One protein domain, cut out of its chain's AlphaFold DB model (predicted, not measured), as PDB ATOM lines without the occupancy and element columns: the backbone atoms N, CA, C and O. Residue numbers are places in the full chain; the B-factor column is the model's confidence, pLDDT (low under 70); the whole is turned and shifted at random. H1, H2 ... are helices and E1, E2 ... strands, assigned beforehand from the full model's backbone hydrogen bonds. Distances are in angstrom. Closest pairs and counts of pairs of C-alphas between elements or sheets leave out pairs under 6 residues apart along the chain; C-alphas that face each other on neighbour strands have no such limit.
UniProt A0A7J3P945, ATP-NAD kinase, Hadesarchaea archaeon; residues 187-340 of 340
ATOM      1  N   GLU A 187     244.000 179.637 212.060       57.75
ATOM      2  CA  GLU A 187     242.911 180.574 211.763       57.75
ATOM      3  C   GLU A 187     241.578 180.074 212.337       57.75
ATOM      4  O   GLU A 187     240.925 180.798 213.086       57.75
ATOM      5  N   GLU A 188     241.229 178.806 212.108       65.19
ATOM      6  CA  GLU A 188     240.017 178.188 212.662       65.19
ATOM      7  C   GLU A 188     240.060 178.111 214.201       65.19
ATOM      8  O   GLU A 188     239.049 178.312 214.879       65.19
ATOM      9  N   GLU A 189     241.235 177.867 214.792       71.44
ATOM     10  CA  GLU A 189     241.399 177.876 216.249       71.44
ATOM     11  C   GLU A 189     241.165 179.283 216.822       71.44
ATOM     12  O   GLU A 189     240.527 179.429 217.870       71.44
ATOM     13  N   SER A 190     241.624 180.325 216.122       78.00
ATOM     14  CA  SER A 190     241.365 181.720 216.488       78.00
ATOM     15  C   SER A 190     239.877 182.073 216.380       78.00
ATOM     16  O   SER A 190     239.340 182.739 217.267       78.00
ATOM     17  N   GLU A 191     239.175 181.597 215.350       79.88
ATOM     18  CA  GLU A 191     237.724 181.792 215.206       79.88
ATOM     19  C   GLU A 191     236.936 181.125 216.340       79.88
ATOM     20  O   GLU A 191     236.030 181.728 216.922       79.88
ATOM     21  N   GLN A 192     237.315 179.903 216.726       81.69
ATOM     22  CA  GLN A 192     236.712 179.208 217.866       81.69
ATOM     23  C   GLN A 192     236.956 179.960 219.180       81.69
ATOM     24  O   GLN A 192     236.043 180.106 219.998       81.69
ATOM     25  N   GLN A 193     238.171 180.470 219.385       88.75
ATOM     26  CA  GLN A 193     238.495 181.301 220.544       88.75
ATOM     27  C   GLN A 193     237.662 182.592 220.565       88.75
ATOM     28  O   GLN A 193     237.141 182.951 221.622       88.75
ATOM     29  N   ALA A 194     237.460 183.240 219.414       89.06
ATOM     30  CA  ALA A 194     236.604 184.420 219.291       89.06
ATOM     31  C   ALA A 194     235.127 184.102 219.594       89.06
ATOM     32  O   ALA A 194     234.458 184.849 220.310       89.06
ATOM     33  N   ALA A 195     234.617 182.958 219.129       86.62
ATOM     34  CA  ALA A 195     233.255 182.512 219.418       86.62
ATOM     35  C   ALA A 195     233.025 182.266 220.922       86.62
ATOM     36  O   ALA A 195     231.993 182.670 221.470       86.62
ATOM     37  N   ILE A 196     233.997 181.642 221.598       91.38
ATOM     38  CA  ILE A 196     234.004 181.477 223.060       91.38
ATOM     39  C   ILE A 196     234.019 182.849 223.740       91.38
ATOM     40  O   ILE A 196     233.188 183.108 224.608       91.38
ATOM     41  N   ALA A 197     234.936 183.729 223.335       93.75
ATOM     42  CA  ALA A 197     235.113 185.053 223.919       93.75
ATOM     43  C   ALA A 197     233.832 185.894 223.861       93.75
ATOM     44  O   ALA A 197     233.404 186.442 224.880       93.75
ATOM     45  N   LYS A 198     233.165 185.909 222.703       91.62
ATOM     46  CA  LYS A 198     231.891 186.606 222.508       91.62
ATOM     47  C   LYS A 198     230.812 186.100 223.462       91.62
ATOM     48  O   LYS A 198     230.104 186.896 224.073       91.62
ATOM     49  N   TYR A 199     230.698 184.782 223.620       90.81
ATOM     50  CA  TYR A 199     229.711 184.207 224.530       90.81
ATOM     51  C   TYR A 199     230.046 184.478 226.000       90.81
ATOM     52  O   TYR A 199     229.159 184.827 226.772       90.81
ATOM     53  N   VAL A 200     231.320 184.388 226.387       94.56
ATOM     54  CA  VAL A 200     231.766 184.721 227.747       94.56
ATOM     55  C   VAL A 200     231.432 186.173 228.090       94.56
ATOM     56  O   VAL A 200     230.891 186.418 229.162       94.56
ATOM     57  N   LYS A 201     231.677 187.117 227.173       93.94
ATOM     58  CA  LYS A 201     231.315 188.535 227.331       93.94
ATOM     59  C   LYS A 201     229.810 188.745 227.516       93.94
ATOM     60  O   LYS A 201     229.424 189.532 228.370       93.94
ATOM     61  N   GLU A 202     228.961 188.022 226.782       92.44
ATOM     62  CA  GLU A 202     227.497 188.070 226.967       92.44
ATOM     63  C   GLU A 202     227.045 187.569 228.350       92.44
ATOM     64  O   GLU A 202     226.011 188.005 228.853       92.44
ATOM     65  N   LEU A 203     227.799 186.655 228.968       92.69
ATOM     66  CA  LEU A 203     227.507 186.143 230.309       92.69
ATOM     67  C   LEU A 203     228.004 187.071 231.426       92.69
ATOM     68  O   LEU A 203     227.635 186.866 232.585       92.69
ATOM     69  N   MET A 204     228.848 188.058 231.108       93.94
ATOM     70  CA  MET A 204     229.411 188.945 232.118       93.94
ATOM     71  C   MET A 204     228.344 189.870 232.711       93.94
ATOM     72  O   MET A 204     227.615 190.565 232.009       93.94
ATOM     73  N   GLN A 205     228.283 189.891 234.037       92.44
ATOM     74  CA  GLN A 205     227.394 190.726 234.834       92.44
ATOM     75  C   GLN A 205     228.097 192.000 235.340       92.44
ATOM     76  O   GLN A 205     229.276 191.933 235.712       92.44
ATOM     77  N   PRO A 206     227.381 193.141 235.413       90.44
ATOM     78  CA  PRO A 206     227.875 194.364 236.050       90.44
ATOM     79  C   PRO A 206     228.265 194.147 237.519       90.44
ATOM     80  O   PRO A 206     227.636 193.353 238.219       90.44
ATOM     81  N   GLY A 207     229.288 194.861 238.003       88.81
ATOM     82  CA  GLY A 207     229.748 194.782 239.396       88.81
ATOM     83  C   GLY A 207     230.506 193.504 239.795       88.81
ATOM     84  O   GLY A 207     230.946 193.403 240.941       88.81
ATOM     85  N   VAL A 208     230.698 192.547 238.880       94.19
ATOM     86  CA  VAL A 208     231.475 191.312 239.101       94.19
ATOM     87  C   VAL A 208     232.863 191.442 238.474       94.19
ATOM     88  O   VAL A 208     233.008 191.953 237.363       94.19
ATOM     89  N   SER A 209     233.895 190.963 239.171       95.50
ATOM     90  CA  SER A 209     235.238 190.833 238.596       95.50
ATOM     91  C   SER A 209     235.463 189.480 237.936       95.50
ATOM     92  O   SER A 209     235.062 188.444 238.454       95.50
ATOM     93  N   TYR A 210     236.215 189.473 236.845       96.88
ATOM     94  CA  TYR A 210     236.608 188.278 236.115       96.88
ATOM     95  C   TYR A 210     238.114 188.093 236.229       96.88
ATOM     96  O   TYR A 210     238.891 188.924 235.760       96.88
ATOM     97  N   ILE A 211     238.519 187.004 236.875       97.06
ATOM     98  CA  ILE A 211     239.912 186.583 236.987       97.06
ATOM     99  C   ILE A 211     240.235 185.763 235.740       97.06
ATOM    100  O   ILE A 211     239.732 184.651 235.578       97.06
ATOM    101  N   LEU A 212     241.065 186.304 234.853       96.56
ATOM    102  CA  LEU A 212     241.472 185.651 233.614       96.56
ATOM    103  C   LEU A 212     242.784 184.895 233.826       96.56
ATOM    104  O   LEU A 212     243.859 185.499 233.899       96.56
ATOM    105  N   GLY A 213     242.699 183.566 233.879       93.56
ATOM    106  CA  GLY A 213     243.859 182.681 233.957       93.56
ATOM    107  C   GLY A 213     244.763 182.760 232.720       93.56
ATOM    108  O   GLY A 213     244.396 183.377 231.719       93.56
ATOM    109  N   PRO A 214     245.939 182.126 232.746       88.19
ATOM    110  CA  PRO A 214     246.885 182.152 231.636       88.19
ATOM    111  C   PRO A 214     246.361 181.381 230.414       88.19
ATOM    112  O   PRO A 214     245.527 180.481 230.527       88.19
ATOM    113  N   GLY A 215     246.889 181.721 229.240       88.25
ATOM    114  CA  GLY A 215     246.645 181.023 227.981       88.25
ATOM    115  C   GLY A 215     246.055 181.889 226.867       88.25
ATOM    116  O   GLY A 215     245.599 183.011 227.059       88.25
ATOM    117  N   THR A 216     246.052 181.323 225.662       87.38
ATOM    118  CA  THR A 216     245.547 181.971 224.441       87.38
ATOM    119  C   THR A 216     244.024 182.106 224.430       87.38
ATOM    120  O   THR A 216     243.494 183.139 224.047       87.38
ATOM    121  N   THR A 217     243.299 181.103 224.933       89.25
ATOM    122  CA  THR A 217     241.827 181.121 224.981       89.25
ATOM    123  C   THR A 217     241.300 182.196 225.938       89.25
ATOM    124  O   THR A 217     240.339 182.885 225.617       89.25
ATOM    125  N   THR A 218     241.946 182.396 227.089       92.56
ATOM    126  CA  THR A 218     241.625 183.505 228.004       92.56
ATOM    127  C   THR A 218     242.098 184.853 227.457       92.56
ATOM    128  O   THR A 218     241.445 185.864 227.702       92.56
ATOM    129  N   ALA A 219     243.182 184.889 226.672       90.75
ATOM    130  CA  ALA A 219     243.606 186.096 225.959       90.75
ATOM    131  C   ALA A 219     242.598 186.535 224.888       90.75
ATOM    132  O   ALA A 219     242.355 187.730 224.752       90.75
ATOM    133  N   ALA A 220     241.939 185.600 224.200       92.44
ATOM    134  CA  ALA A 220     240.855 185.934 223.279       92.44
ATOM    135  C   ALA A 220     239.660 186.588 223.997       92.44
ATOM    136  O   ALA A 220     239.102 187.555 223.487       92.44
ATOM    137  N   VAL A 221     239.315 186.130 225.212       94.38
ATOM    138  CA  VAL A 221     238.290 186.780 226.061       94.38
ATOM    139  C   VAL A 221     238.674 188.229 226.368       94.38
ATOM    140  O   VAL A 221     237.850 189.126 226.223       94.38
ATOM    141  N   ALA A 222     239.926 188.471 226.755       92.56
ATOM    142  CA  ALA A 222     240.428 189.818 227.012       92.56
ATOM    143  C   ALA A 222     240.413 190.702 225.751       92.56
ATOM    144  O   ALA A 222     239.939 191.835 225.795       92.56
ATOM    145  N   SER A 223     240.845 190.157 224.611       91.81
ATOM    146  CA  SER A 223     240.836 190.859 223.325       91.81
ATOM    147  C   SER A 223     239.422 191.273 222.904       91.81
ATOM    148  O   SER A 223     239.234 192.381 222.412       91.81
ATOM    149  N   GLU A 224     238.421 190.422 223.129       92.38
ATOM    150  CA  GLU A 224     237.009 190.719 222.848       92.38
ATOM    151  C   GLU A 224     236.434 191.808 223.777       92.38
ATOM    152  O   GLU A 224     235.497 192.525 223.418       92.38
ATOM    153  N   LEU A 225     237.004 191.972 224.973       90.88
ATOM    154  CA  LEU A 225     236.699 193.081 225.884       90.88
ATOM    155  C   LEU A 225     237.481 194.360 225.541       90.88
ATOM    156  O   LEU A 225     237.194 195.407 226.107       90.88
ATOM    157  N   GLY A 226     238.431 194.296 224.602       89.25
ATOM    158  CA  GLY A 226     239.289 195.423 224.238       89.25
ATOM    159  C   GLY A 226     240.419 195.689 225.236       89.25
ATOM    160  O   GLY A 226     240.967 196.789 225.243       89.25
ATOM    161  N   VAL A 227     240.777 194.706 226.072       91.81
ATOM    162  CA  VAL A 227     241.836 194.835 227.085       91.81
ATOM    163  C   VAL A 227     243.042 193.955 226.765       91.81
ATOM    164  O   VAL A 227     242.922 192.829 226.284       91.81
ATOM    165  N   GLU A 228     244.232 194.472 227.055       87.62
ATOM    166  CA  GLU A 228     245.485 193.752 226.840       87.62
ATOM    167  C   GLU A 228     245.752 192.760 227.982       87.62
ATOM    168  O   GLU A 228     245.792 193.142 229.154       87.62
ATOM    169  N   LYS A 229     245.978 191.486 227.638       89.38
ATOM    170  CA  LYS A 229     246.203 190.401 228.601       89.38
ATOM    171  C   LYS A 229     247.671 189.995 228.705       89.38
ATOM    172  O   LYS A 229     248.365 189.868 227.699       89.38
ATOM    173  N   THR A 230     248.100 189.632 229.909       84.81
ATOM    174  CA  THR A 230     249.334 188.874 230.134       84.81
ATOM    175  C   THR A 230     249.116 187.389 229.811       84.81
ATOM    176  O   THR A 230     248.372 186.691 230.503       84.81
ATOM    177  N   LEU A 231     249.768 186.869 228.763       85.38
ATOM    178  CA  LEU A 231     249.562 185.488 228.284       85.38
ATOM    179  C   LEU A 231     249.845 184.413 229.342       85.38
ATOM    180  O   LEU A 231     249.088 183.454 229.453       85.38
ATOM    181  N   LEU A 232     250.926 184.563 230.108       86.62
ATOM    182  CA  LEU A 232     251.325 183.620 231.164       86.62
ATOM    183  C   LEU A 232     250.918 184.088 232.568       86.62
ATOM    184  O   LEU A 232     251.186 183.398 233.547       86.62
ATOM    185  N   GLY A 233     250.278 185.252 232.655       88.44
ATOM    186  CA  GLY A 233     249.867 185.876 233.903       88.44
ATOM    187  C   GLY A 233     248.386 185.689 234.196       88.44
ATOM    188  O   GLY A 233     247.603 185.212 233.361       88.44
ATOM    189  N   VAL A 234     247.999 186.108 235.394       93.69
ATOM    190  CA  VAL A 234     246.600 186.183 235.816       93.69
ATOM    191  C   VAL A 234     246.208 187.649 235.899       93.69
ATOM    192  O   VAL A 234     246.867 188.421 236.582       93.69
ATOM    193  N   ASP A 235     245.146 188.038 235.206       95.00
ATOM    194  CA  ASP A 235     244.687 189.430 235.152       95.00
ATOM    195  C   ASP A 235     243.260 189.535 235.709       95.00
ATOM    196  O   ASP A 235     242.515 188.552 235.705       95.00
ATOM    197  N   ILE A 236     242.863 190.716 236.182       95.81
ATOM    198  CA  ILE A 236     241.512 190.988 236.691       95.81
ATOM    199  C   ILE A 236     240.844 192.028 235.806       95.81
ATOM    200  O   ILE A 236     241.368 193.126 235.623       95.81
ATOM    201  N   VAL A 237     239.649 191.702 235.326       94.81
ATOM    202  CA  VAL A 237     238.803 192.601 234.535       94.81
ATOM    203  C   VAL A 237     237.504 192.876 235.288       94.81
ATOM    204  O   VAL A 237     236.951 191.979 235.921       94.81
ATOM    205  N   ARG A 238     236.999 194.108 235.241       93.81
ATOM    206  CA  ARG A 238     235.684 194.492 235.779       93.81
ATOM    207  C   ARG A 238     235.083 195.531 234.844       93.81
ATOM    208  O   ARG A 238     235.785 196.435 234.422       93.81
ATOM    209  N   GLU A 239     233.807 195.372 234.497       89.12
ATOM    210  CA  GLU A 239     233.087 196.316 233.617       89.12
ATOM    211  C   GLU A 239     233.777 196.569 232.262       89.12
ATOM    212  O   GLU A 239     233.668 197.639 231.676       89.12
ATOM    213  N   GLY A 240     234.469 195.554 231.737       86.38
ATOM    214  CA  GLY A 240     235.199 195.648 230.470       86.38
ATOM    215  C   GLY A 240     236.564 196.332 230.573       86.38
ATOM    216  O   GLY A 240     237.257 196.419 229.568       86.38
ATOM    217  N   GLU A 241     236.987 196.752 231.765       90.75
ATOM    218  CA  GLU A 241     238.273 197.412 231.990       90.75
ATOM    219  C   GLU A 241     239.237 196.536 232.795       90.75
ATOM    220  O   GLU A 241     238.847 195.767 233.682       90.75
ATOM    221  N   LEU A 242     240.529 196.658 232.487       92.88
ATOM    222  CA  LEU A 242     241.596 195.977 233.210       92.88
ATOM    223  C   LEU A 242     241.804 196.652 234.571       92.88
ATOM    224  O   LEU A 242     242.319 197.763 234.647       92.88
ATOM    225  N   VAL A 243     241.431 195.959 235.646       93.06
ATOM    226  CA  VAL A 243     241.594 196.441 237.027       93.06
ATOM    227  C   VAL A 243     243.009 196.180 237.524       93.06
ATOM    228  O   VAL A 243     243.607 197.021 238.189       93.06
ATOM    229  N   ALA A 244     243.548 195.001 237.210       92.44
ATOM    230  CA  ALA A 244     244.886 194.616 237.626       92.44
ATOM    231  C   ALA A 244     245.519 193.653 236.615       92.44
ATOM    232  O   ALA A 244     244.854 192.746 236.113       92.44
ATOM    233  N   LYS A 245     246.809 193.856 236.334       93.44
ATOM    234  CA  LYS A 245     247.599 193.084 235.366       93.44
ATOM    235  C   LYS A 245     248.636 192.236 236.100       93.44
ATOM    236  O   LYS A 245     249.278 192.744 237.014       93.44
ATOM    237  N   ASP A 246     248.783 190.981 235.690       92.31
ATOM    238  CA  ASP A 246     249.738 189.989 236.200       92.31
ATOM    239  C   ASP A 246     249.806 189.923 237.735       92.31
ATOM    240  O   ASP A 246     250.837 190.138 238.375       92.31
ATOM    241  N   VAL A 247     248.649 189.675 238.345       93.00
ATOM    242  CA  VAL A 247     248.489 189.669 239.796       93.00
ATOM    243  C   VAL A 247     248.883 188.337 240.423       93.00
ATOM    244  O   VAL A 247     248.581 187.251 239.925       93.00
ATOM    245  N   ASN A 248     249.511 188.434 241.591       93.56
ATOM    246  CA  ASN A 248     249.745 187.306 242.483       93.56
ATOM    247  C   ASN A 248     248.505 187.007 243.355       93.56
ATOM    248  O   ASN A 248     247.490 187.704 243.292       93.56
ATOM    249  N   GLU A 249     248.598 185.978 244.201       92.50
ATOM    250  CA  GLU A 249     247.513 185.576 245.110       92.50
ATOM    251  C   GLU A 249     247.012 186.736 245.988       92.50
ATOM    252  O   GLU A 249     245.804 186.939 246.118       92.50
ATOM    253  N   GLU A 250     247.913 187.520 246.586       92.56
ATOM    254  CA  GLU A 250     247.522 188.636 247.454       92.56
ATOM    255  C   GLU A 250     246.747 189.715 246.691       92.56
ATOM    256  O   GLU A 250     245.755 190.238 247.204       92.56
ATOM    257  N   GLY A 251     247.166 190.020 245.459       91.25
ATOM    258  CA  GLY A 251     246.458 190.932 244.564       91.25
ATOM    259  C   GLY A 251     245.064 190.416 244.208       91.25
ATOM    260  O   GLY A 251     244.086 191.153 244.324       91.25
ATOM    261  N   LEU A 252     244.944 189.127 243.875       92.88
ATOM    262  CA  LEU A 252     243.655 188.480 243.598       92.88
ATOM    263  C   LEU A 252     242.713 188.545 244.805       92.88
ATOM    264  O   LEU A 252     241.544 188.908 244.675       92.88
ATOM    265  N   LEU A 253     243.215 188.243 246.002       91.94
ATOM    266  CA  LEU A 253     242.417 188.293 247.225       91.94
ATOM    267  C   LEU A 253     241.997 189.718 247.602       91.94
ATOM    268  O   LEU A 253     240.936 189.879 248.209       91.94
ATOM    269  N   ARG A 254     242.780 190.738 247.243       90.25
ATOM    270  CA  ARG A 254     242.474 192.146 247.528       90.25
ATOM    271  C   ARG A 254     241.458 192.732 246.549       90.25
ATOM    272  O   ARG A 254     240.442 193.264 246.984       90.25
ATOM    273  N   GLU A 255     241.704 192.583 245.252       84.19
ATOM    274  CA  GLU A 255     241.013 193.357 244.212       84.19
ATOM    275  C   GLU A 255     239.731 192.691 243.690       84.19
ATOM    276  O   GLU A 255     238.818 193.369 243.215       84.19
ATOM    277  N   ALA A 256     239.618 191.361 243.793       76.75
ATOM    278  CA  ALA A 256     238.591 190.625 243.059       76.75
ATOM    279  C   ALA A 256     237.141 190.860 243.532       76.75
ATOM    280  O   ALA A 256     236.235 190.618 242.751       76.75
ATOM    281  N   GLY A 257     236.865 191.348 244.751       82.75
ATOM    282  CA  GLY A 257     235.468 191.466 245.228       82.75
ATOM    283  C   GLY A 257     234.666 190.156 245.029       82.75
ATOM    284  O   GLY A 257     235.256 189.082 245.184       82.75
ATOM    285  N   PRO A 258     233.359 190.213 244.690       88.50
ATOM    286  CA  PRO A 258     232.643 189.103 244.054       88.50
ATOM    287  C   PRO A 258     233.234 188.811 242.669       88.50
ATOM    288  O   PRO A 258     233.299 189.710 241.822       88.50
ATOM    289  N   CYS A 259     233.660 187.570 242.429       94.00
ATOM    290  CA  CYS A 259     234.395 187.239 241.215       94.00
ATOM    291  C   CYS A 259     234.054 185.888 240.583       94.00
ATOM    292  O   CYS A 259     233.607 184.955 241.243       94.00
ATOM    293  N   VAL A 260     234.330 185.807 239.282       97.44
ATOM    294  CA  VAL A 260     234.296 184.601 238.454       97.44
ATOM    295  C   VAL A 260     235.709 184.312 237.967       97.44
ATOM    296  O   VAL A 260     236.426 185.213 237.527       97.44
ATOM    297  N   ILE A 261     236.125 183.054 238.040       97.62
ATOM    298  CA  ILE A 261     237.440 182.598 237.586       97.62
ATOM    299  C   ILE A 261     237.276 181.959 236.213       97.62
ATOM    300  O   ILE A 261     236.539 180.990 236.076       97.62
ATOM    301  N   ILE A 262     237.986 182.465 235.207       97.44
ATOM    302  CA  ILE A 262     237.980 181.923 233.846       97.44
ATOM    303  C   ILE A 262     239.337 181.283 233.565       97.44
ATOM    304  O   ILE A 262     240.360 181.969 233.508       97.44
ATOM    305  N   VAL A 263     239.353 179.966 233.362       96.56
ATOM    306  CA  VAL A 263     240.575 179.186 233.106       96.56
ATOM    307  C   VAL A 263     240.442 178.317 231.862       96.56
ATOM    308  O   VAL A 263     239.360 177.843 231.524       96.56
ATOM    309  N   SER A 264     241.568 178.077 231.194       93.75
ATOM    310  CA  SER A 264     241.697 177.093 230.117       93.75
ATOM    311  C   SER A 264     242.576 175.942 230.593       93.75
ATOM    312  O   SER A 264     243.560 176.200 231.287       93.75
ATOM    313  N   PRO A 265     242.303 174.690 230.182       91.19
ATOM    314  CA  PRO A 265     243.245 173.606 230.399       91.19
ATOM    315  C   PRO A 265     244.581 173.907 229.713       91.19
ATOM    316  O   PRO A 265     244.618 174.466 228.608       91.19
ATOM    317  N   ILE A 266     245.672 173.509 230.365       82.31
ATOM    318  CA  ILE A 266     247.011 173.507 229.772       82.31
ATOM    319  C   ILE A 266     247.069 172.435 228.681       82.31
ATOM    320  O   ILE A 266     246.803 171.258 228.949       82.31
ATOM    321  N   GLY A 267     247.445 172.846 227.464       70.56
ATOM    322  CA  GLY A 267     247.572 171.963 226.300       70.56
ATOM    323  C   GLY A 267     248.445 170.740 226.594       70.56
ATOM    324  O   GLY A 267     249.464 170.839 227.279       70.56
ATOM    325  N   GLY A 268     247.999 169.566 226.145       68.62
ATOM    326  CA  GLY A 268     248.663 168.275 226.364       68.62
ATOM    327  C   GLY A 268     248.644 167.719 227.799       68.62
ATOM    328  O   GLY A 268     248.897 166.531 227.980       68.62
ATOM    329  N   GLN A 269     248.329 168.516 228.830       77.75
ATOM    330  CA  GLN A 269     248.341 168.051 230.230       77.75
ATOM    331  C   GLN A 269     246.958 168.011 230.890       77.75
ATOM    332  O   GLN A 269     246.737 167.179 231.776       77.75
ATOM    333  N   GLY A 270     246.046 168.899 230.482       86.50
ATOM    334  CA  GLY A 270     244.664 168.956 230.967       86.50
ATOM    335  C   GLY A 270     244.474 169.636 232.327       86.50
ATOM    336  O   GLY A 270     243.360 169.627 232.846       86.50
ATOM    337  N   PHE A 271     245.515 170.229 232.926       90.88
ATOM    338  CA  PHE A 271     245.379 170.945 234.202       90.88
ATOM    339  C   PHE A 271     244.607 172.251 234.024       90.88
ATOM    340  O   PHE A 271     244.995 173.074 233.198       90.88
ATOM    341  N   ILE A 272     243.535 172.433 234.799       93.94
ATOM    342  CA  ILE A 272     242.730 173.669 234.824       93.94
ATOM    343  C   ILE A 272     243.084 174.578 236.010       93.94
ATOM    344  O   ILE A 272     242.916 175.793 235.923       93.94
ATOM    345  N   LEU A 273     243.584 174.006 237.107       93.50
ATOM    346  CA  LEU A 273     244.032 174.717 238.305       93.50
ATOM    347  C   LEU A 273     245.281 174.049 238.883       93.50
ATOM    348  O   LEU A 273     245.444 172.828 238.785       93.50
ATOM    349  N   GLY A 274     246.131 174.860 239.510       88.38
ATOM    350  CA  GLY A 274     247.384 174.432 240.115       88.38
ATOM    351  C   GLY A 274     248.565 174.708 239.200       88.38
ATOM    352  O   GLY A 274     249.234 175.736 239.301       88.38
ATOM    353  N   ARG A 275     248.842 173.784 238.280       84.94
ATOM    354  CA  ARG A 275     249.981 173.933 237.367       84.94
ATOM    355  C   ARG A 275     249.756 175.096 236.413       84.94
ATOM    356  O   ARG A 275     248.697 175.209 235.816       84.94
ATOM    357  N   GLY A 276     250.771 175.946 236.271       81.69
ATOM    358  CA  GLY A 276     250.777 177.096 235.364       81.69
ATOM    359  C   GLY A 276     249.938 178.297 235.807       81.69
ATOM    360  O   GLY A 276     250.114 179.360 235.232       81.69
ATOM    361  N   ASN A 277     249.085 178.168 236.825       89.75
ATOM    362  CA  ASN A 277     248.243 179.250 237.347       89.75
ATOM    363  C   ASN A 277     248.165 179.248 238.883       89.75
ATOM    364  O   ASN A 277     247.101 179.478 239.457       89.75
ATOM    365  N   GLN A 278     249.299 179.006 239.547       89.81
ATOM    366  CA  GLN A 278     249.419 178.891 241.011       89.81
ATOM    367  C   GLN A 278     248.933 180.136 241.767       89.81
ATOM    368  O   GLN A 278     248.565 180.042 242.935       89.81
ATOM    369  N   GLN A 279     248.887 181.297 241.104       91.75
ATOM    370  CA  GLN A 279     248.311 182.523 241.656       91.75
ATOM    371  C   GLN A 279     246.827 182.343 242.027       91.75
ATOM    372  O   GLN A 279     246.353 182.950 242.986       91.75
ATOM    373  N   ILE A 280     246.096 181.480 241.307       93.81
ATOM    374  CA  ILE A 280     244.705 181.112 241.601       93.81
ATOM    375  C   ILE A 280     244.704 180.037 242.694       93.81
ATOM    376  O   ILE A 280     244.424 178.861 242.460       93.81
ATOM    377  N   SER A 281     245.076 180.455 243.902       93.75
ATOM    378  CA  SER A 281     245.219 179.566 245.052       93.75
ATOM    379  C   SER A 281     243.872 178.990 245.517       93.75
ATOM    380  O   SER A 281     242.807 179.544 245.205       93.75
ATOM    381  N   PRO A 282     243.877 177.945 246.367       94.44
ATOM    382  CA  PRO A 282     242.660 177.440 247.000       94.44
ATOM    383  C   PRO A 282     241.838 178.514 247.724       94.44
ATOM    384  O   PRO A 282     240.612 178.432 247.779       94.44
ATOM    385  N   ARG A 283     242.492 179.549 248.267       93.69
ATOM    386  CA  ARG A 283     241.816 180.670 248.937       93.69
ATOM    387  C   ARG A 283     241.062 181.538 247.935       93.69
ATOM    388  O   ARG A 283     239.945 181.958 248.227       93.69
ATOM    389  N   VAL A 284     241.647 181.776 246.760       94.81
ATOM    390  CA  VAL A 284     241.006 182.516 245.664       94.81
ATOM    391  C   VAL A 284     239.805 181.737 245.130       94.81
ATOM    392  O   VAL A 284     238.724 182.306 245.008       94.81
ATOM    393  N   VAL A 285     239.957 180.427 244.897       95.19
ATOM    394  CA  VAL A 285     238.861 179.567 244.412       95.19
ATOM    395  C   VAL A 285     237.706 179.518 245.410       95.19
ATOM    396  O   VAL A 285     236.558 179.717 245.024       95.19
ATOM    397  N   ARG A 286     237.987 179.323 246.706       93.75
ATOM    398  CA  ARG A 286     236.945 179.328 247.747       93.75
ATOM    399  C   ARG A 286     236.266 180.690 247.900       93.75
ATOM    400  O   ARG A 286     235.073 180.731 248.172       93.75
ATOM    401  N   LYS A 287     237.003 181.793 247.720       93.25
ATOM    402  CA  LYS A 287     236.434 183.150 247.745       93.25
ATOM    403  C   LYS A 287     235.483 183.391 246.571       93.25
ATOM    404  O   LYS A 287     234.451 184.023 246.768       93.25
ATOM    405  N   ALA A 288     235.839 182.911 245.378       94.31
ATOM    406  CA  ALA A 288     234.979 182.998 244.201       94.31
ATOM    407  C   ALA A 288     233.751 182.088 244.329       94.31
ATOM    408  O   ALA A 288     232.665 182.475 243.921       94.31
ATOM    409  N   GLY A 289     233.916 180.899 244.907       93.25
ATOM    410  CA  GLY A 289     232.918 179.836 244.858       93.25
ATOM    411  C   GLY A 289     233.181 178.902 243.676       93.25
ATOM    412  O   GLY A 289     233.592 179.312 242.590       93.25
ATOM    413  N   ILE A 290     232.967 177.609 243.893       90.44
ATOM    414  CA  ILE A 290     233.288 176.545 242.929       90.44
ATOM    415  C   ILE A 290     232.382 176.604 241.692       90.44
ATOM    416  O   ILE A 290     232.775 176.192 240.597       90.44
ATOM    417  N   GLU A 291     231.167 177.107 241.870       91.19
ATOM    418  CA  GLU A 291     230.178 177.401 240.839       91.19
ATOM    419  C   GLU A 291     230.595 178.558 239.922       91.19
ATOM    420  O   GLU A 291     230.172 178.608 238.766       91.19
ATOM    421  N   ASN A 292     231.482 179.434 240.402       95.00
ATOM    422  CA  ASN A 292     232.011 180.580 239.664       95.00
ATOM    423  C   ASN A 292     233.350 180.266 238.974       95.00
ATOM    424  O   ASN A 292     234.038 181.171 238.504       95.00
ATOM    425  N   LEU A 293     233.718 178.983 238.874       96.06
ATOM    426  CA  LEU A 293     234.835 178.511 238.060       96.06
ATOM    427  C   LEU A 293     234.350 178.168 236.647       96.06
ATOM    428  O   LEU A 293     233.771 177.106 236.405       96.06
ATOM    429  N   TRP A 294     234.617 179.056 235.698       97.00
ATOM    430  CA  TRP A 294     234.312 178.866 234.287       97.00
ATOM    431  C   TRP A 294     235.522 178.295 233.556       97.00
ATOM    432  O   TRP A 294     236.609 178.871 233.541       97.00
ATOM    433  N   ILE A 295     235.312 177.151 232.912       96.12
ATOM    434  CA  ILE A 295     236.339 176.486 232.117       96.12
ATOM    435  C   ILE A 295     236.053 176.781 230.645       96.12
ATOM    436  O   ILE A 295     234.946 176.523 230.168       96.12
ATOM    437  N   VAL A 296     237.041 177.305 229.926       95.69
ATOM    438  CA  VAL A 296     236.966 177.610 228.491       95.69
ATOM    439  C   VAL A 296     238.014 176.804 227.735       95.69
ATOM    440  O   VAL A 296     239.181 176.784 228.116       95.69
ATOM    441  N   ALA A 297     237.630 176.119 226.663       91.94
ATOM    442  CA  ALA A 297     238.575 175.348 225.856       91.94
ATOM    443  C   ALA A 297     238.065 175.188 224.426       91.94
ATOM    444  O   ALA A 297     236.888 174.913 224.222       91.94
ATOM    445  N   THR A 298     238.950 175.299 223.437       88.00
ATOM    446  CA  THR A 298     238.598 174.944 222.057       88.00
ATOM    447  C   THR A 298     238.339 173.434 221.947       88.00
ATOM    448  O   THR A 298     238.928 172.653 222.709       88.00
ATOM    449  N   PRO A 299     237.492 172.984 221.002       82.50
ATOM    450  CA  PRO A 299     237.299 171.564 220.710       82.50
ATOM    451  C   PRO A 299     238.618 170.800 220.539       82.50
ATOM    452  O   PRO A 299     238.778 169.737 221.137       82.50
ATOM    453  N   LYS A 300     239.594 171.397 219.839       79.50
ATOM    454  CA  LYS A 300     240.954 170.864 219.666       79.50
ATOM    455  C   LYS A 300     241.652 170.580 221.000       79.50
ATOM    456  O   LYS A 300     242.074 169.454 221.250       79.50
ATOM    457  N   LYS A 301     241.695 171.558 221.919       82.12
ATOM    458  CA  LYS A 301     242.293 171.357 223.253       82.12
ATOM    459  C   LYS A 301     241.620 170.217 224.010       82.12
ATOM    460  O   LYS A 301     242.307 169.456 224.684       82.12
ATOM    461  N   LEU A 302     240.300 170.072 223.908       82.94
ATOM    462  CA  LEU A 302     239.576 168.982 224.572       82.94
ATOM    463  C   LEU A 302     239.753 167.616 223.895       82.94
ATOM    464  O   LEU A 302     239.559 166.599 224.559       82.94
ATOM    465  N   GLN A 303     240.097 167.567 222.607       76.94
ATOM    466  CA  GLN A 303     240.506 166.325 221.944       76.94
ATOM    467  C   GLN A 303     241.882 165.872 222.447       76.94
ATOM    468  O   GLN A 303     242.051 164.709 222.801       76.94
ATOM    469  N   GLU A 304     242.837 166.798 222.554       76.50
ATOM    470  CA  GLU A 304     244.182 166.522 223.081       76.50
ATOM    471  C   GLU A 304     244.180 166.246 224.594       76.50
ATOM    472  O   GLU A 304     245.030 165.522 225.112       76.50
ATOM    473  N   THR A 305     243.216 166.822 225.319       77.31
ATOM    474  CA  THR A 305     243.066 166.683 226.773       77.31
ATOM    475  C   THR A 305     241.670 166.152 227.128       77.31
ATOM    476  O   THR A 305     240.836 166.875 227.673       77.31
ATOM    477  N   PRO A 306     241.385 164.860 226.858       67.62
ATOM    478  CA  PRO A 306     240.061 164.270 227.093       67.62
ATOM    479  C   PRO A 306     239.678 164.211 228.580       67.62
ATOM    480  O   PRO A 306     238.524 163.951 228.925       67.62
ATOM    481  N   VAL A 307     240.649 164.442 229.464       81.31
ATOM    482  CA  VAL A 307     240.499 164.437 230.913       81.31
ATOM    483  C   VAL A 307     241.071 165.731 231.475       81.31
ATOM    484  O   VAL A 307     242.218 166.080 231.187       81.31
ATOM    485  N   LEU A 308     240.284 166.410 232.307       92.31
ATOM    486  CA  LEU A 308     240.723 167.594 233.035       92.31
ATOM    487  C   LEU A 308     241.320 167.189 234.381       92.31
ATOM    488  O   LEU A 308     240.926 166.179 234.965       92.31
ATOM    489  N   ARG A 309     242.273 167.972 234.877       92.50
ATOM    490  CA  ARG A 309     242.999 167.691 236.119       92.50
ATOM    491  C   ARG A 309     243.090 168.926 236.994       92.50
ATOM    492  O   ARG A 309     243.165 170.050 236.491       92.50
ATOM    493  N   VAL A 310     243.145 168.700 238.295       92.88
ATOM    494  CA  VAL A 310     243.419 169.728 239.301       92.88
ATOM    495  C   VAL A 310     244.610 169.301 240.155       92.88
ATOM    496  O   VAL A 310     244.835 168.113 240.367       92.88
ATOM    497  N   ASP A 311     245.427 170.272 240.553       91.94
ATOM    498  CA  ASP A 311     246.597 170.082 241.421       91.94
ATOM    499  C   ASP A 311     246.725 171.325 242.310       91.94
ATOM    500  O   ASP A 311     247.675 172.102 242.201       91.94
ATOM    501  N   THR A 312     245.688 171.611 243.108       89.00
ATOM    502  CA  THR A 312     245.598 172.879 243.854       89.00
ATOM    503  C   THR A 312     246.458 172.901 245.116       89.00
ATOM    504  O   THR A 312     246.499 173.918 245.808       89.00
ATOM    505  N   THR A 313     247.168 171.806 245.418       87.62
ATOM    506  CA  THR A 313     247.888 171.554 246.683       87.62
ATOM    507  C   THR A 313     246.987 171.542 247.928       87.62
ATOM    508  O   THR A 313     247.475 171.558 249.056       87.62
ATOM    509  N   ASP A 314     245.670 171.452 247.724       91.94
ATOM    510  CA  ASP A 314     244.643 171.355 248.756       91.94
ATOM    511  C   ASP A 314     243.722 170.173 248.434       91.94
ATOM    512  O   ASP A 314     242.895 170.226 247.526       91.94
ATOM    513  N   ALA A 315     243.888 169.083 249.184       90.56
ATOM    514  CA  ALA A 315     243.210 167.821 248.901       90.56
ATOM    515  C   ALA A 315     241.681 167.904 249.041       90.56
ATOM    516  O   ALA A 315     240.964 167.176 248.358       90.56
ATOM    517  N   GLU A 316     241.175 168.774 249.920       93.81
ATOM    518  CA  GLU A 316     239.734 168.959 250.088       93.81
ATOM    519  C   GLU A 316     239.151 169.687 248.876       93.81
ATOM    520  O   GLU A 316     238.123 169.274 248.338       93.81
ATOM    521  N   LEU A 317     239.829 170.740 248.412       92.69
ATOM    522  CA  LEU A 317     239.409 171.459 247.217       92.69
ATOM    523  C   LEU A 317     239.512 170.581 245.964       92.69
ATOM    524  O   LEU A 317     238.590 170.588 245.149       92.69
ATOM    525  N   ASP A 318     240.588 169.806 245.817       92.50
ATOM    526  CA  ASP A 318     240.746 168.877 244.694       92.50
ATOM    527  C   ASP A 318     239.586 167.865 244.650       92.50
ATOM    528  O   ASP A 318     239.003 167.639 243.588       92.50
ATOM    529  N   GLU A 319     239.168 167.328 245.803       92.50
ATOM    530  CA  GLU A 319     238.017 166.420 245.893       92.50
ATOM    531  C   GLU A 319     236.690 167.111 245.539       92.50
ATOM    532  O   GLU A 319     235.865 166.542 244.828       92.50
ATOM    533  N   GLN A 320     236.489 168.363 245.957       92.31
ATOM    534  CA  GLN A 320     235.306 169.145 245.571       92.31
ATOM    535  C   GLN A 320     235.296 169.505 244.072       92.31
ATOM    536  O   GLN A 320     234.237 169.736 243.473       92.31
ATOM    537  N   LEU A 321     236.472 169.585 243.446       92.19
ATOM    538  CA  LEU A 321     236.621 169.889 242.027       92.19
ATOM    539  C   LEU A 321     236.427 168.665 241.122       92.19
ATOM    540  O   LEU A 321     236.031 168.851 239.964       92.19
ATOM    541  N   ARG A 322     236.632 167.449 241.646       91.94
ATOM    542  CA  ARG A 322     236.400 166.179 240.945       91.94
ATOM    543  C   ARG A 322     234.958 166.006 240.480       91.94
ATOM    544  O   ARG A 322     234.008 166.574 241.014       91.94
ATOM    545  N   GLY A 323     234.794 165.162 239.465       90.00
ATOM    546  CA  GLY A 323     233.492 164.829 238.891       90.00
ATOM    547  C   GLY A 323     233.294 165.465 237.524       90.00
ATOM    548  O   GLY A 323     234.228 165.549 236.734       90.00
ATOM    549  N   TYR A 324     232.067 165.855 237.204       89.94
ATOM    550  CA  TYR A 324     231.707 166.341 235.875       89.94
ATOM    551  C   TYR A 324     231.467 167.848 235.893       89.94
ATOM    552  O   TYR A 324     230.648 168.340 236.667       89.94
ATOM    553  N   ARG A 325     232.165 168.582 235.022       90.25
ATOM    554  CA  ARG A 325     232.070 170.045 234.921       90.25
ATOM    555  C   ARG A 325     231.775 170.499 233.503       90.25
ATOM    556  O   ARG A 325     232.161 169.847 232.534       90.25
ATOM    557  N   ARG A 326     231.081 171.631 233.394       89.19
ATOM    558  CA  ARG A 326     230.770 172.269 232.114       89.19
ATOM    559  C   ARG A 326     231.985 173.056 231.629       89.19
ATOM    560  O   ARG A 326     232.551 173.845 232.380       89.19
ATOM    561  N   VAL A 327     232.341 172.847 230.372       93.19
ATOM    562  CA  VAL A 327     233.382 173.575 229.650       93.19
ATOM    563  C   VAL A 327     232.723 174.305 228.494       93.19
ATOM    564  O   VAL A 327     231.998 173.684 227.722       93.19
ATOM    565  N   ILE A 328     232.952 175.607 228.378       90.31
ATOM    566  CA  ILE A 328     232.483 176.412 227.250       90.31
ATOM    567  C   ILE A 328     233.415 176.149 226.067       90.31
ATOM    568  O   ILE A 328     234.625 176.358 226.173       90.31
ATOM    569  N   THR A 329     232.844 175.687 224.955       87.12
ATOM    570  CA  THR A 329     233.604 175.236 223.774       87.12
ATOM    571  C   THR A 329     233.357 176.060 222.518       87.12
ATOM    572  O   THR A 329     234.041 175.870 221.520       87.12
ATOM    573  N   GLY A 330     232.390 176.973 222.558       86.19
ATOM    574  CA  GLY A 330     232.011 177.814 221.430       86.19
ATOM    575  C   GLY A 330     230.893 178.778 221.810       86.19
ATOM    576  O   GLY A 330     230.522 178.898 222.983       86.19
ATOM    577  N   TYR A 331     230.314 179.446 220.813       79.88
ATOM    578  CA  TYR A 331     229.207 180.369 221.042       79.88
ATOM    579  C   TYR A 331     227.947 179.612 221.477       79.88
ATOM    580  O   TYR A 331     227.390 178.836 220.702       79.88
ATOM    581  N   ARG A 332     227.502 179.815 222.727       81.06
ATOM    582  CA  ARG A 332     226.374 179.082 223.341       81.06
ATOM    583  C   ARG A 332     226.534 177.554 223.320       81.06
ATOM    584  O   ARG A 332     225.551 176.823 223.418       81.06
ATOM    585  N   GLN A 333     227.771 177.072 223.237       78.69
ATOM    586  CA  GLN A 333     228.107 175.652 223.230       78.69
ATOM    587  C   GLN A 333     228.887 175.291 224.488       78.69
ATOM    588  O   GLN A 333     229.785 176.019 224.922       78.69
ATOM    589  N   TRP A 334     228.549 174.147 225.074       83.50
ATOM    590  CA  TRP A 334     229.248 173.611 226.231       83.50
ATOM    591  C   TRP A 334     229.332 172.092 226.159       83.50
ATOM    592  O   TRP A 334     228.457 171.429 225.604       83.50
ATOM    593  N   ARG A 335     230.372 171.545 226.781       81.94
ATOM    594  CA  ARG A 335     230.588 170.110 226.942       81.94
ATOM    595  C   ARG A 335     230.741 169.769 228.415       81.94
ATOM    596  O   ARG A 335     231.263 170.565 229.190       81.94
ATOM    597  N   VAL A 336     230.289 168.585 228.808       85.12
ATOM    598  CA  VAL A 336     230.576 168.043 230.138       85.12
ATOM    599  C   VAL A 336     231.871 167.246 230.070       85.12
ATOM    600  O   VAL A 336     231.962 166.272 229.325       85.12
ATOM    601  N   CYS A 337     232.862 167.650 230.855       87.50
ATOM    602  CA  CYS A 337     234.160 166.994 230.943       87.50
ATOM    603  C   CYS A 337     234.376 166.446 232.354       87.50
ATOM    604  O   CYS A 337     233.942 167.048 233.338       87.50
ATOM    605  N   LYS A 338     235.050 165.297 232.447       89.31
ATOM    606  CA  LYS A 338     235.437 164.709 233.729       89.31
ATOM    607  C   LYS A 338     236.715 165.377 234.239       89.31
ATOM    608  O   LYS A 338     237.690 165.476 233.495       89.31
ATOM    609  N   VAL A 339     236.693 165.792 235.498       93.38
ATOM    610  CA  VAL A 339     237.837 166.283 236.268       93.38
ATOM    611  C   VAL A 339     238.298 165.169 237.207       93.38
ATOM    612  O   VAL A 339     237.470 164.590 237.924       93.38
ATOM    613  N   LEU A 340     239.593 164.849 237.154       87.38
ATOM    614  CA  LEU A 340     240.269 163.881 238.024       87.38
ATOM    615  C   LEU A 340     241.074 164.546 239.132       87.38
ATOM    616  O   LEU A 340     241.629 165.638 238.871       87.38
TER     617      LEU A 340
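What this domain is: This is residues 187 to 340 of the 340 residues of the protein "ATP-NAD kinase" of Hadesarchaea archaeon (UniProt A0A7J3P945). Look first for one strongly twisted sheet of seven strands running through the domain, with the hairpin E2 and E3 at one edge and the longer hairpin E7 and E8 at the other; H1 covers part of one face, H2 and H5 parts of the opposite face. H3 and H4 lie side by side, H4 close to the start of E4, and the short strand E5 lies outside this sheet, beside residues 309 to 310. The printed part has 154 residues, with six named helices and eight named strands in the order H1 E1 H2 E2 E3 H3 E4 E5 H4 E6 H5 H6 E7 E8. The mixed sheet runs E3 E2 E1 E4 E6 E7 E8, and the class is mixed, helices and strands. The whole is compact, with a radius of gyration of the C-alphas of 14.0 A and spans of 38 by 34 by 24 A.

Where its parts are: Read the sheet from edge to edge: E3 is residues 241 to 244, E2 235 to 238, E1 209 to 212, E4 259 to 263, E6 293 to 296, E7 323 to 330 and E8 333 to 339. E4 is 13.0 A long, E7 21.8 A and E8 18.8 A, ending at C-alpha 339, (237.837, 166.283, 236.268). E5, residues 271 to 273, pairs with no named strand. Find C-alpha 187 at (242.911, 180.574, 211.763); from there H1 runs 24.7 A to C-alpha 203 at (227.507, 186.143, 230.309). H2 is residues 216 to 225, 14.3 A long; H3 is 249 to 255, H4 282 to 288, H5 299 to 304 and H6 315 to 321.

How they stand to each other: Start at E4, parallel to E1 with N 211 and O 260 at 2.8 A, and parallel to E6 with N 294 and O 261 at 2.8 A. Beyond E1, E2 is antiparallel to it, with N 210 and O 237 at 2.8 A, and E3 forms a hairpin with E2, with N 238 and O 241 at 2.9 A. Beyond E6, E7 is parallel to it, with N 328 and O 295 at 2.8 A, and E8 forms a hairpin with E7, with N 327 and O 335 at 2.8 A. E6, H5 H6, E7 is a strand-helix-strand unit, two parallel neighbours with helices between, its crossover right-handed; E3, H3, E4 is a split unit, with E2 and E1 between its strands, also right-handed. H1 is on the sheet at a height of 4.6 A, its Ile 196 and Gly 330 of E7 closest, C-alphas 4.5 A apart. H2 and H5 are on the opposite face, at heights of 7.5 A and 10.1 A. H1 touches H2 at a steep tilt of 54 degrees, the C-alphas of Ala 197 and Val 221 closest at 4.2 A. H4 stands up from the sheet, rising 44 degrees, and touches H3 at a shallow tilt of 19 degrees, the C-alphas of Leu 253 and Val 284 closest at 6.1 A. H3 only grazes the sheet, and so does H6. In H1 to H6 every O i to N i+4 pair is within hydrogen-bond range.

The domain as a whole: The farthest C-alphas, those of Glu 187 and Glu 316, are 40.2 A apart. The printed part has no cut and ends at Leu 340, the chain's last residue. No link is long; H5 to H6, with 10 residues between, is short. The mean pLDDT of the printed part is 89.2, and in this model residues 187 to 188, 268 and 306 are under 70.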